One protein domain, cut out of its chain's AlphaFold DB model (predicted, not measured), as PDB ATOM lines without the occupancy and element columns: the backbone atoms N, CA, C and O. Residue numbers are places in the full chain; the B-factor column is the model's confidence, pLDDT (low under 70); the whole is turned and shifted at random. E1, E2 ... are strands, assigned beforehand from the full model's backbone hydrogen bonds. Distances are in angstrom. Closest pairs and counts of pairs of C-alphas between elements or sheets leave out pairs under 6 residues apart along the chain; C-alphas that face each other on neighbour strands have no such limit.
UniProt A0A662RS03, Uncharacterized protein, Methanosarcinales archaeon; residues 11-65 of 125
ATOM      1  N   GLN A  11      82.791 -24.371 359.467       97.81
ATOM      2  CA  GLN A  11      83.628 -25.571 359.503       97.81
ATOM      3  C   GLN A  11      82.897 -26.754 360.134       97.81
ATOM      4  O   GLN A  11      82.279 -26.613 361.188       97.81
ATOM      5  N   HIS A  12      83.042 -27.925 359.519       97.62
ATOM      6  CA  HIS A  12      82.440 -29.177 359.970       97.62
ATOM      7  C   HIS A  12      83.443 -30.318 359.901       97.62
ATOM      8  O   HIS A  12      84.270 -30.372 358.989       97.62
ATOM      9  N   THR A  13      83.322 -31.261 360.832       97.38
ATOM     10  CA  THR A  13      84.057 -32.527 360.792       97.38
ATOM     11  C   THR A  13      83.175 -33.594 360.165       97.38
ATOM     12  O   THR A  13      82.076 -33.859 360.650       97.38
ATOM     13  N   VAL A  14      83.671 -34.234 359.111       95.62
ATOM     14  CA  VAL A  14      82.995 -35.339 358.431       95.62
ATOM     15  C   VAL A  14      83.763 -36.624 358.695       95.62
ATOM     16  O   VAL A  14      84.995 -36.649 358.648       95.62
ATOM     17  N   LYS A  15      83.018 -37.692 358.981       95.69
ATOM     18  CA  LYS A  15      83.546 -39.038 359.169       95.69
ATOM     19  C   LYS A  15      82.896 -39.981 358.164       95.69
ATOM     20  O   LYS A  15      81.673 -40.122 358.164       95.69
ATOM     21  N   TRP A  16      83.706 -40.657 357.357       95.00
ATOM     22  CA  TRP A  16      83.263 -41.786 356.543       95.00
ATOM     23  C   TRP A  16      83.676 -43.086 357.220       95.00
ATOM     24  O   TRP A  16      84.841 -43.264 357.567       95.00
ATOM     25  N   SER A  17      82.718 -43.998 357.355       92.81
ATOM     26  CA  SER A  17      82.933 -45.334 357.903       92.81
ATOM     27  C   SER A  17      82.372 -46.368 356.940       92.81
ATOM     28  O   SER A  17      81.225 -46.262 356.496       92.81
ATOM     29  N   LYS A  18      83.175 -47.383 356.621       87.88
ATOM     30  CA  LYS A  18      82.772 -48.518 355.789       87.88
ATOM     31  C   LYS A  18      83.519 -49.759 356.259       87.88
ATOM     32  O   LYS A  18      84.732 -49.721 356.414       87.88
ATOM     33  N   THR A  19      82.812 -50.868 356.467       82.62
ATOM     34  CA  THR A  19      83.439 -52.145 356.843       82.62
ATOM     35  C   THR A  19      84.541 -52.528 355.850       82.62
ATOM     36  O   THR A  19      84.330 -52.441 354.641       82.62
ATOM     37  N   GLY A  20      85.698 -52.950 356.369       78.56
ATOM     38  CA  GLY A  20      86.893 -53.263 355.574       78.56
ATOM     39  C   GLY A  20      87.789 -52.056 355.266       78.56
ATOM     40  O   GLY A  20      88.820 -52.223 354.625       78.56
ATOM     41  N   TYR A  21      87.433 -50.858 355.735       87.50
ATOM     42  CA  TYR A  21      88.196 -49.626 355.541       87.50
ATOM     43  C   TYR A  21      88.429 -48.914 356.873       87.50
ATOM     44  O   TYR A  21      87.592 -48.992 357.775       87.50
ATOM     45  N   ASP A  22      89.563 -48.225 356.982       88.31
ATOM     46  CA  ASP A  22      89.836 -47.322 358.093       88.31
ATOM     47  C   ASP A  22      88.857 -46.145 358.034       88.31
ATOM     48  O   ASP A  22      88.466 -45.678 356.956       88.31
ATOM     49  N   ASP A  23      88.471 -45.641 359.205       94.06
ATOM     50  CA  ASP A  23      87.663 -44.432 359.289       94.06
ATOM     51  C   ASP A  23      88.427 -43.245 358.683       94.06
ATOM     52  O   ASP A  23      89.537 -42.914 359.106       94.06
ATOM     53  N   LEU A  24      87.804 -42.561 357.723       95.31
ATOM     54  CA  LEU A  24      88.332 -41.324 357.156       95.31
ATOM     55  C   LEU A  24      87.695 -40.141 357.876       95.31
ATOM     56  O   LEU A  24      86.472 -39.997 357.869       95.31
ATOM     57  N   ILE A  25      88.524 -39.286 358.471       97.62
ATOM     58  CA  ILE A  25      88.086 -38.084 359.185       97.62
ATOM     59  C   ILE A  25      88.686 -36.861 358.496       97.62
ATOM     60  O   ILE A  25      89.900 -36.793 358.282       97.62
ATOM     61  N   ALA A  26      87.844 -35.887 358.155       98.00
ATOM     62  CA  ALA A  26      88.266 -34.646 357.518       98.00
ATOM     63  C   ALA A  26      87.508 -33.439 358.070       98.00
ATOM     64  O   ALA A  26      86.351 -33.553 358.480       98.00
ATOM     65  N   THR A  27      88.148 -32.277 358.013       98.25
ATOM     66  CA  THR A  27      87.496 -30.990 358.238       98.25
ATOM     67  C   THR A  27      87.206 -30.344 356.892       98.25
ATOM     68  O   THR A  27      88.099 -30.194 356.052       98.25
ATOM     69  N   ILE A  28      85.959 -29.933 356.695       97.75
ATOM     70  CA  ILE A  28      85.511 -29.155 355.540       97.75
ATOM     71  C   ILE A  28      85.035 -27.778 355.992       97.75
ATOM     72  O   ILE A  28      84.662 -27.592 357.149       97.75
ATOM     73  N   ASN A  29      85.009 -26.822 355.072       97.69
ATOM     74  CA  ASN A  29      84.370 -25.530 355.266       97.69
ATOM     75  C   ASN A  29      83.256 -25.352 354.233       97.69
ATOM     76  O   ASN A  29      83.505 -25.435 353.032       97.69
ATOM     77  N   VAL A  30      82.042 -25.102 354.711       97.31
ATOM     78  CA  VAL A  30      80.840 -24.892 353.900       97.31
ATOM     79  C   VAL A  30      80.563 -23.392 353.808       97.31
ATOM     80  O   VAL A  30      80.515 -22.698 354.825       97.31
ATOM     81  N   THR A  31      80.367 -22.891 352.596       96.06
ATOM     82  CA  THR A  31      79.957 -21.514 352.292       96.06
ATOM     83  C   THR A  31      78.686 -21.523 351.447       96.06
ATOM     84  O   THR A  31      78.249 -22.570 350.968       96.06
ATOM     85  N   ASP A  32      78.124 -20.342 351.192       93.75
ATOM     86  CA  ASP A  32      76.963 -20.180 350.304       93.75
ATOM     87  C   ASP A  32      77.244 -20.608 348.852       93.75
ATOM     88  O   ASP A  32      76.325 -20.830 348.067       93.75
ATOM     89  N   THR A  33      78.522 -20.695 348.475       93.25
ATOM     90  CA  THR A  33      78.965 -20.972 347.104       93.25
ATOM     91  C   THR A  33      79.547 -22.370 346.922       93.25
ATOM     92  O   THR A  33      79.739 -22.794 345.780       93.25
ATOM     93  N   GLY A  34      79.827 -23.088 348.010       94.81
ATOM     94  CA  GLY A  34      80.319 -24.454 347.938       94.81
ATOM     95  C   GLY A  34      81.024 -24.941 349.196       94.81
ATOM     96  O   GLY A  34      80.927 -24.365 350.276       94.81
ATOM     97  N   VAL A  35      81.758 -26.032 349.033       96.75
ATOM     98  CA  VAL A  35      82.517 -26.705 350.080       96.75
ATOM     99  C   VAL A  35      83.995 -26.683 349.716       96.75
ATOM    100  O   VAL A  35      84.366 -26.899 348.564       96.75
ATOM    101  N   SER A  36      84.855 -26.448 350.701       96.81
ATOM    102  CA  SER A  36      86.302 -26.611 350.572       96.81
ATOM    103  C   SER A  36      86.836 -27.597 351.604       96.81
ATOM    104  O   SER A  36      86.320 -27.712 352.716       96.81
ATOM    105  N   CYS A  37      87.880 -28.337 351.229       97.50
ATOM    106  CA  CYS A  37      88.580 -29.229 352.145       97.50
ATOM    107  C   CYS A  37      89.608 -28.415 352.935       97.50
ATOM    108  O   CYS A  37      90.403 -27.685 352.336       97.50
ATOM    109  N   VAL A  38      89.574 -28.530 354.263       97.94
ATOM    110  CA  VAL A  38      90.477 -27.826 355.185       97.94
ATOM    111  C   VAL A  38      91.606 -28.751 355.631       97.94
ATOM    112  O   VAL A  38      92.773 -28.368 355.580       97.94
ATOM    113  N   SER A  39      91.278 -29.972 356.054       97.81
ATOM    114  CA  SER A  39      92.263 -30.976 356.464       97.81
ATOM    115  C   SER A  39      91.707 -32.393 356.358       97.81
ATOM    116  O   SER A  39      90.498 -32.603 356.417       97.81
ATOM    117  N   VAL A  40      92.602 -33.374 356.232       97.69
ATOM    118  CA  VAL A  40      92.285 -34.808 356.256       97.69
ATOM    119  C   VAL A  40      93.250 -35.486 357.224       97.69
ATOM    120  O   VAL A  40      94.460 -35.281 357.139       97.69
ATOM    121  N   GLN A  41      92.737 -36.280 358.159       94.88
ATOM    122  CA  GLN A  41      93.581 -37.026 359.088       94.88
ATOM    123  C   GLN A  41      94.340 -38.133 358.343       94.88
ATOM    124  O   GLN A  41      93.729 -38.939 357.647       94.88
ATOM    125  N   ASN A  42      95.668 -38.180 358.514       89.38
ATOM    126  CA  ASN A  42      96.576 -39.144 357.869       89.38
ATOM    127  C   ASN A  42      96.516 -39.166 356.331       89.38
ATOM    128  O   ASN A  42      96.981 -40.128 355.730       89.38
ATOM    129  N   GLY A  43      95.960 -38.123 355.707       91.69
ATOM    130  CA  GLY A  43      95.651 -38.083 354.281       91.69
ATOM    131  C   GLY A  43      95.806 -36.697 353.668       91.69
ATOM    132  O   GLY A  43      96.416 -35.807 354.261       91.69
ATOM    133  N   ALA A  44      95.237 -36.504 352.479       94.75
ATOM    134  CA  ALA A  44      95.348 -35.245 351.745       94.75
ATOM    135  C   ALA A  44      93.999 -34.709 351.242       94.75
ATOM    136  O   ALA A  44      93.137 -35.452 350.764       94.75
ATOM    137  N   CYS A  45      93.846 -33.384 351.309       97.38
ATOM    138  CA  CYS A  45      92.791 -32.673 350.596       97.38
ATOM    139  C   CYS A  45      93.067 -32.673 349.089       97.38
ATOM    140  O   CYS A  45      94.215 -32.580 348.660       97.38
ATOM    141  N   TYR A  46      91.997 -32.706 348.301       96.00
ATOM    142  CA  TYR A  46      92.013 -32.739 346.838       96.00
ATOM    143  C   TYR A  46      92.812 -33.915 346.260       96.00
ATOM    144  O   TYR A  46      93.430 -33.798 345.205       96.00
ATOM    145  N   SER A  47      92.779 -35.053 346.953       91.88
ATOM    146  CA  SER A  47      93.470 -36.281 346.565       91.88
ATOM    147  C   SER A  47      92.477 -37.424 346.419       91.88
ATOM    148  O   SER A  47      91.617 -37.620 347.281       91.88
ATOM    149  N   SER A  48      92.626 -38.194 345.343       89.81
ATOM    150  CA  SER A  48      91.980 -39.498 345.181       89.81
ATOM    151  C   SER A  48      92.831 -40.653 345.714       89.81
ATOM    152  O   SER A  48      92.350 -41.779 345.753       89.81
ATOM    153  N   THR A  49      94.083 -40.401 346.107       86.38
ATOM    154  CA  THR A  49      94.938 -41.396 346.763       86.38
ATOM    155  C   THR A  49      94.474 -41.558 348.209       86.38
ATOM    156  O   THR A  49      94.513 -40.570 348.953       86.38
ATOM    157  N   PRO A  50      94.019 -42.754 348.622       88.69
ATOM    158  CA  PRO A  50      93.580 -42.978 349.987       88.69
ATOM    159  C   PRO A  50      94.728 -42.897 351.012       88.69
ATOM    160  O   PRO A  50      95.850 -43.309 350.715       88.69
ATOM    161  N   PRO A  51      94.453 -42.428 352.241       91.50
ATOM    162  CA  PRO A  51      93.244 -41.708 352.627       91.50
ATOM    163  C   PRO A  51      93.224 -40.297 352.004       91.50
ATOM    164  O   PRO A  51      94.188 -39.535 352.098       91.50
ATOM    165  N   GLY A  52      92.109 -39.924 351.376       94.44
ATOM    166  CA  GLY A  52      92.001 -38.664 350.636       94.44
ATOM    167  C   GLY A  52      90.577 -38.131 350.566       94.44
ATOM    168  O   GLY A  52      89.614 -38.881 350.700       94.44
ATOM    169  N   VAL A  53      90.428 -36.822 350.370       96.94
ATOM    170  CA  VAL A  53      89.123 -36.186 350.131       96.94
ATOM    171  C   VAL A  53      89.182 -35.379 348.846       96.94
ATOM    172  O   VAL A  53      90.068 -34.544 348.687       96.94
ATOM    173  N   LEU A  54      88.208 -35.568 347.957       96.19
ATOM    174  CA  LEU A  54      88.054 -34.806 346.719       96.19
ATOM    175  C   LEU A  54      86.716 -34.064 346.707       96.19
ATOM    176  O   LEU A  54      85.703 -34.575 347.181       96.19
ATOM    177  N   ILE A  55      86.707 -32.870 346.119       95.19
ATOM    178  CA  ILE A  55      85.504 -32.053 345.933       95.19
ATOM    179  C   ILE A  55      85.323 -31.838 344.423       95.19
ATOM    180  O   ILE A  55      85.848 -30.869 343.879       95.19
ATOM    181  N   PRO A  56      84.679 -32.781 343.705       92.19
ATOM    182  CA  PRO A  56      84.547 -32.713 342.247       92.19
ATOM    183  C   PRO A  56      83.550 -31.649 341.764       92.19
ATOM    184  O   PRO A  56      83.579 -31.265 340.598       92.19
ATOM    185  N   SER A  57      82.651 -31.182 342.631       90.06
ATOM    186  CA  SER A  57      81.694 -30.109 342.350       90.06
ATOM    187  C   SER A  57      81.417 -29.307 343.623       90.06
ATOM    188  O   SER A  57      81.767 -29.750 344.714       90.06
ATOM    189  N   SER A  58      80.766 -28.144 343.501       89.25
ATOM    190  CA  SER A  58      80.614 -27.177 344.598       89.25
ATOM    191  C   SER A  58      80.065 -27.755 345.906       89.25
ATOM    192  O   SER A  58      80.444 -27.261 346.956       89.25
ATOM    193  N   PHE A  59      79.219 -28.790 345.883       92.75
ATOM    194  CA  PHE A  59      78.604 -29.346 347.102       92.75
ATOM    195  C   PHE A  59      78.784 -30.858 347.267       92.75
ATOM    196  O   PHE A  59      78.218 -31.450 348.183       92.75
ATOM    197  N   THR A  60      79.571 -31.509 346.410       93.94
ATOM    198  CA  THR A  60      79.839 -32.945 346.534       93.94
ATOM    199  C   THR A  60      81.202 -33.163 347.171       93.94
ATOM    200  O   THR A  60      82.212 -32.719 346.634       93.94
ATOM    201  N   VAL A  61      81.236 -33.890 348.288       94.88
ATOM    202  CA  VAL A  61      82.472 -34.289 348.974       94.88
ATOM    203  C   VAL A  61      82.626 -35.801 348.872       94.88
ATOM    204  O   VAL A  61      81.752 -36.554 349.301       94.88
ATOM    205  N   VAL A  62      83.737 -36.251 348.302       95.56
ATOM    206  CA  VAL A  62      84.046 -37.667 348.090       95.56
ATOM    207  C   VAL A  62      85.215 -38.057 348.986       95.56
ATOM    208  O   VAL A  62      86.306 -37.510 348.852       95.56
ATOM    209  N   GLY A  63      84.983 -39.007 349.892       94.75
ATOM    210  CA  GLY A  63      86.028 -39.622 350.707       94.75
ATOM    211  C   GLY A  63      86.608 -40.867 350.034       94.75
ATOM    212  O   GLY A  63      85.866 -41.783 349.680       94.75
ATOM    213  N   TYR A  64      87.929 -40.912 349.895       93.06
ATOM    214  CA  TYR A  64      88.716 -42.057 349.443       93.06
ATOM    215  C   TYR A  64      89.311 -42.731 350.677       93.06
ATOM    216  O   TYR A  64      90.287 -42.245 351.247       93.06
ATOM    217  N   LEU A  65      88.664 -43.799 351.146       90.62
ATOM    218  CA  LEU A  65      89.036 -44.477 352.386       90.62
ATOM    219  C   LEU A  65      90.196 -45.444 352.140       90.62
ATOM    220  O   LEU A  65      90.204 -46.147 351.130       90.62
TER     221      LEU A  65
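What this domain is: This is residues 11 to 65 of the 125 residues of an uncharacterized protein of Methanosarcinales archaeon (UniProt A0A662RS03). A strongly twisted three-stranded sheet, E1 - E2 - E3, faces the two-stranded sheet E4 - E5 in a small sandwich. The 55 printed residues, with five named strands, E1 to E5 along the chain, are all strand in class, both sheets antiparallel. The whole is compact, radius of gyration of the C-alphas 10.5 A, spanning 35 by 18 by 17 A.

Where its parts are: E2, residues 24 to 31, is 22.1 A long. E1, residues 11 to 16, begins at C-alpha 11 (83.628, -25.571, 359.503). E3 is residues 34 to 40, 17.9 A; E4 is residues 52 to 57. E5, residues 60 to 64, ends at C-alpha 64 (88.716, -42.057, 349.443).

How they stand to each other: E1, E2 and E3 form a meander, each strand the antiparallel neighbour of the one before. Within hydrogen-bond range are N 14 and O 26, N 29 and O 36, and, in the hairpin E4 and E5, N 62 and O 54, each 2.8 A. The closest C-alphas of E3 and E4, Val 40 and Gly 52, are 6.8 A apart.

The domain as a whole: The two farthest C-alphas, Gly 20 and Asp 32, are 34.9 A apart. The link E3 to E4 is long, 11 residues. The printed part has no cut; no printed residue is under 70 in pLDDT.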